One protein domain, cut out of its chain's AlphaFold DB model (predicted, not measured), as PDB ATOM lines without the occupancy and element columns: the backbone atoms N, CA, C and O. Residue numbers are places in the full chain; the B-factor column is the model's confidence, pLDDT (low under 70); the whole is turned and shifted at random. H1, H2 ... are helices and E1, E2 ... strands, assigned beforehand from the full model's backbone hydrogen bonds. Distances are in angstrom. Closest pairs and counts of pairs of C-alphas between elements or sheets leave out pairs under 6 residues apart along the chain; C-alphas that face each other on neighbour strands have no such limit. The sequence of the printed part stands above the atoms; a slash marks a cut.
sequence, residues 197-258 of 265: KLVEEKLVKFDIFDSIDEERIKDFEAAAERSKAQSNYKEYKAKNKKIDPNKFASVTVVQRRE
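Overview. This is residues 197 to 258 of the 265 residues of the protein "Hypothetical protein" of Symbiodinium microadriaticum (UniProt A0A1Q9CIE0). This is a drawn-out chain without a packed core: a long helix, H2, makes much of the length, with the short helix H1 set off beyond one of its ends by an open link and the short helix H3 just past the other. After H3 a long stretch without named elements loops out and folds back to the small strand E1. The printed part has 62 residues, in the order H1, H2, H3, E1, and is mostly helix. The whole is extended, with a radius of gyration of the C-alphas of 20.8 A, and elongated, spanning 59 by 34 by 19 A.

Arrangement. Start with H1, residues 197 to 204; it is apart from H2, residues 214 to 230. H2 and H3, residues 233 to 239, meet only through their link. E1, residues 254 to 256, is apart from H1, H2 and H3, and it pairs with no named strand. H1 and H3 are apart too. Residues 197 to 230, which hold H1 and H2, stand free. In H1, H2 and H3 each backbone O i to N i+4 pair is within hydrogen-bond range.

Along the chain. Find C-alpha 197 at (7.543, -29.584, 41.302), where H1 begins. From C-alpha 214 at (14.602, -2.314, 38.458), H2 runs 24.4 A to C-alpha 230. H1 spans 10.8 A, H3 9.8 A and E1 6.4 A, ending at C-alpha 256, (18.381, 14.970, 10.884).

Size, cuts and confidence. The two C-alphas farthest apart, those of Leu 198 and Lys 242, are 60.1 A apart. The printed part has no cut. The link from H3 to E1, 14 residues, is long, and within this stretch residues 241 to 248 stand free. The mean pLDDT of the printed part is 75.0; look for values under 70 at residues 199 to 212 and 248 to 256 of this model.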
ATOM      1  N   LYS A 197       6.603 -30.250  40.390       72.88
ATOM      2  CA  LYS A 197       7.543 -29.584  41.302       72.88
ATOM      3  C   LYS A 197       8.929 -29.387  40.673       72.88
ATOM      4  O   LYS A 197       9.531 -28.331  40.827       72.88
ATOM      5  N   LEU A 198       9.410 -30.375  39.912       71.12
ATOM      6  CA  LEU A 198      10.700 -30.296  39.218       71.12
ATOM      7  C   LEU A 198      10.670 -29.343  38.011       71.12
ATOM      8  O   LEU A 198      11.694 -28.761  37.658       71.12
ATOM      9  N   VAL A 199       9.512 -29.205  37.361       69.69
ATOM     10  CA  VAL A 199       9.292 -28.267  36.253       69.69
ATOM     11  C   VAL A 199       9.153 -26.840  36.776       69.69
ATOM     12  O   VAL A 199       9.808 -25.963  36.229       69.69
ATOM     13  N   GLU A 200       8.419 -26.600  37.863       66.44
ATOM     14  CA  GLU A 200       8.350 -25.278  38.509       66.44
ATOM     15  C   GLU A 200       9.728 -24.821  39.007       66.44
ATOM     16  O   GLU A 200      10.162 -23.720  38.682       66.44
ATOM     17  N   GLU A 201      10.480 -25.684  39.693       68.44
ATOM     18  CA  GLU A 201      11.808 -25.327  40.213       68.44
ATOM     19  C   GLU A 201      12.835 -25.063  39.093       68.44
ATOM     20  O   GLU A 201      13.715 -24.210  39.228       68.44
ATOM     21  N   LYS A 202      12.710 -25.749  37.946       64.75
ATOM     22  CA  LYS A 202      13.570 -25.502  36.778       64.75
ATOM     23  C   LYS A 202      13.117 -24.306  35.945       64.75
ATOM     24  O   LYS A 202      13.984 -23.613  35.424       64.75
ATOM     25  N   LEU A 203      11.818 -24.047  35.818       60.81
ATOM     26  CA  LEU A 203      11.292 -22.905  35.063       60.81
ATOM     27  C   LEU A 203      11.583 -21.576  35.761       60.81
ATOM     28  O   LEU A 203      11.928 -20.625  35.070       60.81
ATOM     29  N   VAL A 204      11.586 -21.534  37.099       63.03
ATOM     30  CA  VAL A 204      12.031 -20.354  37.871       63.03
ATOM     31  C   VAL A 204      13.487 -19.985  37.547       63.03
ATOM     32  O   VAL A 204      13.851 -18.817  37.518       63.03
ATOM     33  N   LYS A 205      14.336 -20.969  37.216       64.44
ATOM     34  CA  LYS A 205      15.737 -20.726  36.830       64.44
ATOM     35  C   LYS A 205      15.901 -20.197  35.398       64.44
ATOM     36  O   LYS A 205      16.968 -19.686  35.059       64.44
ATOM     37  N   PHE A 206      14.876 -20.335  34.559       59.59
ATOM     38  CA  PHE A 206      14.852 -19.814  33.190       59.59
ATOM     39  C   PHE A 206      13.888 -18.643  33.031       59.59
ATOM     40  O   PHE A 206      13.624 -18.243  31.896       59.59
ATOM     41  N   ASP A 207      13.391 -18.072  34.128       64.81
ATOM     42  CA  ASP A 207      12.696 -16.801  34.050       64.81
ATOM     43  C   ASP A 207      13.726 -15.679  33.884       64.81
ATOM     44  O   ASP A 207      14.220 -15.062  34.824       64.81
ATOM     45  N   ILE A 208      14.098 -15.462  32.623       67.81
ATOM     46  CA  ILE A 208      15.020 -14.414  32.177       67.81
ATOM     47  C   ILE A 208      14.461 -13.019  32.537       67.81
ATOM     48  O   ILE A 208      15.197 -12.030  32.485       67.81
ATOM     49  N   PHE A 209      13.174 -12.923  32.896       66.00
ATOM     50  CA  PHE A 209      12.482 -11.671  33.180       66.00
ATOM     51  C   PHE A 209      12.336 -11.362  34.676       66.00
ATOM     52  O   PHE A 209      12.182 -10.186  35.006       66.00
ATOM     53  N   ASP A 210      12.480 -12.345  35.570       65.06
ATOM     54  CA  ASP A 210      12.410 -12.125  37.028       65.06
ATOM     55  C   ASP A 210      13.595 -11.310  37.572       65.06
ATOM     56  O   ASP A 210      13.479 -10.627  38.588       65.06
ATOM     57  N   SER A 211      14.732 -11.325  36.868       61.25
ATOM     58  CA  SER A 211      15.879 -10.457  37.150       61.25
ATOM     59  C   SER A 211      16.039  -9.343  36.116       61.25
ATOM     60  O   SER A 211      17.165  -8.907  35.848       61.25
ATOM     61  N   ILE A 212      14.955  -8.875  35.479       67.12
ATOM     62  CA  ILE A 212      15.026  -7.519  34.931       67.12
ATOM     63  C   ILE A 212      15.162  -6.600  36.138       67.12
ATOM     64  O   ILE A 212      14.181  -6.240  36.785       67.12
ATOM     65  N   ASP A 213      16.413  -6.255  36.429       75.62
ATOM     66  CA  ASP A 213      16.768  -5.322  37.479       75.62
ATOM     67  C   ASP A 213      15.915  -4.061  37.320       75.62
ATOM     68  O   ASP A 213      15.767  -3.521  36.218       75.62
ATOM     69  N   GLU A 214      15.369  -3.565  38.428       76.31
ATOM     70  CA  GLU A 214      14.602  -2.314  38.458       76.31
ATOM     71  C   GLU A 214      15.374  -1.150  37.801       76.31
ATOM     72  O   GLU A 214      14.783  -0.206  37.278       76.31
ATOM     73  N   GLU A 215      16.706  -1.233  37.790       78.19
ATOM     74  CA  GLU A 215      17.609  -0.324  37.085       78.19
ATOM     75  C   GLU A 215      17.433  -0.373  35.556       78.19
ATOM     76  O   GLU A 215      17.317   0.672  34.916       78.19
ATOM     77  N   ARG A 216      17.290  -1.565  34.960       84.75
ATOM     78  CA  ARG A 216      17.026  -1.710  33.519       84.75
ATOM     79  C   ARG A 216      15.648  -1.194  33.131       84.75
ATOM     80  O   ARG A 216      15.507  -0.612  32.057       84.75
ATOM     81  N   ILE A 217      14.638  -1.369  33.987       87.62
ATOM     82  CA  ILE A 217      13.301  -0.794  33.749       87.62
ATOM     83  C   ILE A 217      13.399   0.733  33.683       87.62
ATOM     84  O   ILE A 217      12.891   1.335  32.735       87.62
ATOM     85  N   LYS A 218      14.127   1.353  34.621       92.44
ATOM     86  CA  LYS A 218      14.370   2.805  34.617       92.44
ATOM     87  C   LYS A 218      15.109   3.264  33.358       92.44
ATOM     88  O   LYS A 218      14.747   4.296  32.789       92.44
ATOM     89  N   ASP A 219      16.082   2.495  32.873       89.94
ATOM     90  CA  ASP A 219      16.783   2.799  31.621       89.94
ATOM     91  C   ASP A 219      15.859   2.738  30.396       89.94
ATOM     92  O   ASP A 219      15.917   3.617  29.526       89.94
ATOM     93  N   PHE A 220      14.967   1.743  30.327       89.81
ATOM     94  CA  PHE A 220      13.975   1.649  29.255       89.81
ATOM     95  C   PHE A 220      12.974   2.808  29.293       89.81
ATOM     96  O   PHE A 220      12.663   3.383  28.244       89.81
ATOM     97  N   GLU A 221      12.506   3.197  30.479       93.38
ATOM     98  CA  GLU A 221      11.630   4.359  30.646       93.38
ATOM     99  C   GLU A 221      12.335   5.653  30.222       93.38
ATOM    100  O   GLU A 221      11.786   6.422  29.424       93.38
ATOM    101  N   ALA A 222      13.589   5.855  30.635       93.75
ATOM    102  CA  ALA A 222      14.388   7.011  30.236       93.75
ATOM    103  C   ALA A 222      14.642   7.052  28.716       93.75
ATOM    104  O   ALA A 222      14.559   8.117  28.090       93.75
ATOM    105  N   ALA A 223      14.913   5.906  28.084       90.00
ATOM    106  CA  ALA A 223      15.071   5.809  26.633       90.00
ATOM    107  C   ALA A 223      13.759   6.122  25.890       90.00
ATOM    108  O   ALA A 223      13.764   6.822  24.866       90.00
ATOM    109  N   ALA A 224      12.623   5.664  26.420       89.19
ATOM    110  CA  ALA A 224      11.304   5.965  25.877       89.19
ATOM    111  C   ALA A 224      10.951   7.454  26.028       89.19
ATOM    112  O   ALA A 224      10.419   8.055  25.089       89.19
ATOM    113  N   GLU A 225      11.274   8.079  27.161       90.19
ATOM    114  CA  GLU A 225      11.077   9.517  27.366       90.19
ATOM    115  C   GLU A 225      11.947  10.361  26.438       90.19
ATOM    116  O   GLU A 225      11.430  11.278  25.794       90.19
ATOM    117  N   ARG A 226      13.232  10.016  26.278       88.12
ATOM    118  CA  ARG A 226      14.116  10.674  25.300       88.12
ATOM    119  C   ARG A 226      13.566  10.550  23.882       88.12
ATOM    120  O   ARG A 226      13.523  11.545  23.161       88.12
ATOM    121  N   SER A 227      13.075   9.369  23.509       85.94
ATOM    122  CA  SER A 227      12.465   9.137  22.194       85.94
ATOM    123  C   SER A 227      11.189   9.962  22.003       85.94
ATOM    124  O   SER A 227      11.006  10.594  20.961       85.94
ATOM    125  N   LYS A 228      10.324  10.043  23.024       83.75
ATOM    126  CA  LYS A 228       9.122  10.892  23.001       83.75
ATOM    127  C   LYS A 228       9.471  12.376  22.905       83.75
ATOM    128  O   LYS A 228       8.800  13.088  22.161       83.75
ATOM    129  N   ALA A 229      10.499  12.831  23.619       83.62
ATOM    130  CA  ALA A 229      10.952  14.220  23.610       83.62
ATOM    131  C   ALA A 229      11.611  14.619  22.279       83.62
ATOM    132  O   ALA A 229      11.416  15.739  21.812       83.62
ATOM    133  N   GLN A 230      12.358  13.708  21.648       81.06
ATOM    134  CA  GLN A 230      12.963  13.927  20.329       81.06
ATOM    135  C   GLN A 230      11.946  13.827  19.191       81.06
ATOM    136  O   GLN A 230      12.102  14.474  18.151       81.06
ATOM    137  N   SER A 231      10.896  13.025  19.366       72.88
ATOM    138  CA  SER A 231       9.830  12.940  18.381       72.88
ATOM    139  C   SER A 231       9.033  14.245  18.364       72.88
ATOM    140  O   SER A 231       8.498  14.690  19.379       72.88
ATOM    141  N   ASN A 232       8.856  14.834  17.183       81.31
ATOM    142  CA  ASN A 232       7.958  15.975  17.005       81.31
ATOM    143  C   ASN A 232       6.464  15.555  17.049       81.31
ATOM    144  O   ASN A 232       5.609  16.078  16.335       81.31
ATOM    145  N   TYR A 233       6.125  14.547  17.854       75.56
ATOM    146  CA  TYR A 233       4.797  13.949  17.864       75.56
ATOM    147  C   TYR A 233       3.752  14.906  18.446       75.56
ATOM    148  O   TYR A 233       2.646  15.016  17.917       75.56
ATOM    149  N   LYS A 234       4.100  15.652  19.506       77.00
ATOM    150  CA  LYS A 234       3.174  16.609  20.130       77.00
ATOM    151  C   LYS A 234       2.855  17.788  19.209       77.00
ATOM    152  O   LYS A 234       1.678  18.137  19.101       77.00
ATOM    153  N   GLU A 235       3.835  18.362  18.501       80.56
ATOM    154  CA  GLU A 235       3.515  19.438  17.552       80.56
ATOM    155  C   GLU A 235       2.858  18.898  16.283       80.56
ATOM    156  O   GLU A 235       1.960  19.556  15.770       80.56
ATOM    157  N   TYR A 236       3.241  17.713  15.788       77.56
ATOM    158  CA  TYR A 236       2.569  17.087  14.643       77.56
ATOM    159  C   TYR A 236       1.091  16.842  14.950       77.56
ATOM    160  O   TYR A 236       0.220  17.269  14.193       77.56
ATOM    161  N   LYS A 237       0.785  16.244  16.108       80.44
ATOM    162  CA  LYS A 237      -0.596  16.016  16.543       80.44
ATOM    163  C   LYS A 237      -1.348  17.335  16.732       80.44
ATOM    164  O   LYS A 237      -2.511  17.407  16.352       80.44
ATOM    165  N   ALA A 238      -0.712  18.379  17.272       82.25
ATOM    166  CA  ALA A 238      -1.332  19.699  17.419       82.25
ATOM    167  C   ALA A 238      -1.613  20.383  16.068       82.25
ATOM    168  O   ALA A 238      -2.707  20.915  15.876       82.25
ATOM    169  N   LYS A 239      -0.667  20.323  15.124       77.31
ATOM    170  CA  LYS A 239      -0.792  20.877  13.764       77.31
ATOM    171  C   LYS A 239      -1.840  20.121  12.936       77.31
ATOM    172  O   LYS A 239      -2.552  20.738  12.149       77.31
ATOM    173  N   ASN A 240      -2.008  18.822  13.186       76.31
ATOM    174  CA  ASN A 240      -2.872  17.948  12.393       76.31
ATOM    175  C   ASN A 240      -4.250  17.659  12.994       76.31
ATOM    176  O   ASN A 240      -5.003  16.879  12.418       76.31
ATOM    177  N   LYS A 241      -4.650  18.328  14.085       74.56
ATOM    178  CA  LYS A 241      -6.028  18.232  14.619       74.56
ATOM    179  C   LYS A 241      -7.121  18.615  13.607       74.56
ATOM    180  O   LYS A 241      -8.286  18.339  13.862       74.56
ATOM    181  N   LYS A 242      -6.762  19.269  12.497       78.38
ATOM    182  CA  LYS A 242      -7.678  19.675  11.419       78.38
ATOM    183  C   LYS A 242      -7.606  18.782  10.175       78.38
ATOM    184  O   LYS A 242      -8.204  19.134   9.165       78.38
ATOM    185  N   ILE A 243      -6.841  17.691  10.199       72.81
ATOM    186  CA  ILE A 243      -6.777  16.788   9.047       72.81
ATOM    187  C   ILE A 243      -8.050  15.944   9.007       72.81
ATOM    188  O   ILE A 243      -8.462  15.392  10.025       72.81
ATOM    189  N   ASP A 244      -8.660  15.873   7.821       76.06
ATOM    190  CA  ASP A 244      -9.845  15.062   7.558       76.06
ATOM    191  C   ASP A 244      -9.624  13.615   8.030       76.06
ATOM    192  O   ASP A 244      -8.636  13.001   7.623       76.06
ATOM    193  N   PRO A 245     -10.553  13.021   8.798       79.12
ATOM    194  CA  PRO A 245     -10.447  11.625   9.227       79.12
ATOM    195  C   PRO A 245     -10.408  10.635   8.050       79.12
ATOM    196  O   PRO A 245      -9.922   9.522   8.206       79.12
ATOM    197  N   ASN A 246     -10.845  11.059   6.858       83.31
ATOM    198  CA  ASN A 246     -10.771  10.275   5.623       83.31
ATOM    199  C   ASN A 246      -9.433  10.406   4.874       83.31
ATOM    200  O   ASN A 246      -9.263   9.791   3.821       83.31
ATOM    201  N   LYS A 247      -8.481  11.208   5.364       76.56
ATOM    202  CA  LYS A 247      -7.144  11.336   4.773       76.56
ATOM    203  C   LYS A 247      -6.114  10.772   5.739       76.56
ATOM    204  O   LYS A 247      -5.851  11.340   6.796       76.56
ATOM    205  N   PHE A 248      -5.497   9.660   5.352       67.69
ATOM    206  CA  PHE A 248      -4.392   9.070   6.098       67.69
ATOM    207  C   PHE A 248      -3.208  10.040   6.124       67.69
ATOM    208  O   PHE A 248      -2.556  10.288   5.110       67.69
ATOM    209  N   ALA A 249      -2.932  10.605   7.297       62.84
ATOM    210  CA  ALA A 249      -1.740  11.402   7.523       62.84
ATOM    211  C   ALA A 249      -0.558  10.447   7.752       62.84
ATOM    212  O   ALA A 249      -0.351   9.941   8.854       62.84
ATOM    213  N   SER A 250       0.204  10.159   6.698       62.09
ATOM    214  CA  SER A 250       1.443   9.392   6.826       62.09
ATOM    215  C   SER A 250       2.499  10.237   7.545       62.09
ATOM    216  O   SER A 250       2.836  11.339   7.099       62.09
ATOM    217  N   VAL A 251       3.034   9.733   8.657       55.78
ATOM    218  CA  VAL A 251       4.176  10.343   9.348       55.78
ATOM    219  C   VAL A 251       5.447   9.920   8.618       55.78
ATOM    220  O   VAL A 251       5.970   8.834   8.845       55.78
ATOM    221  N   THR A 252       5.950  10.767   7.726       61.47
ATOM    222  CA  THR A 252       7.314  10.625   7.193       61.47
ATOM    223  C   THR A 252       8.323  10.907   8.297       61.47
ATOM    224  O   THR A 252       8.275  11.962   8.939       61.47
ATOM    225  N   VAL A 253       9.243   9.969   8.518       64.38
ATOM    226  CA  VAL A 253      10.316  10.115   9.502       64.38
ATOM    227  C   VAL A 253      11.353  11.072   8.924       64.38
ATOM    228  O   VAL A 253      12.034  10.772   7.942       64.38
ATOM    229  N   VAL A 254      11.469  12.251   9.532       62.19
ATOM    230  CA  VAL A 254      12.504  13.226   9.186       62.19
ATOM    231  C   VAL A 254      13.770  12.858   9.953       62.19
ATOM    232  O   VAL A 254      13.853  13.089  11.159       62.19
ATOM    233  N   GLN A 255      14.762  12.293   9.270       68.62
ATOM    234  CA  GLN A 255      16.084  12.086   9.856       68.62
ATOM    235  C   GLN A 255      16.885  13.390   9.753       68.62
ATOM    236  O   GLN A 255      17.091  13.925   8.660       68.62
ATOM    237  N   ARG A 256      17.359  13.915  10.887       63.59
ATOM    238  CA  ARG A 256      18.381  14.970  10.884       63.59
ATOM    239  C   ARG A 256      19.744  14.329  10.670       63.59
ATOM    240  O   ARG A 256      20.138  13.462  11.443       63.59
ATOM    241  N   ARG A 257      20.459  14.761   9.632       74.88
ATOM    242  CA  ARG A 257      21.885  14.450   9.490       74.88
ATOM    243  C   ARG A 257      22.709  15.328  10.425       74.88
ATOM    244  O   ARG A 257      22.282  16.424  10.784       74.88
ATOM    245  N   GLU A 258      23.905  14.853  10.753       78.12
ATOM    246  CA  GLU A 258      24.907  15.580  11.547       78.12
ATOM    247  C   GLU A 258      25.279  16.936  10.924       78.12
ATOM    248  O   GLU A 258      25.574  17.883  11.643       78.12
TER     249      GLU A 258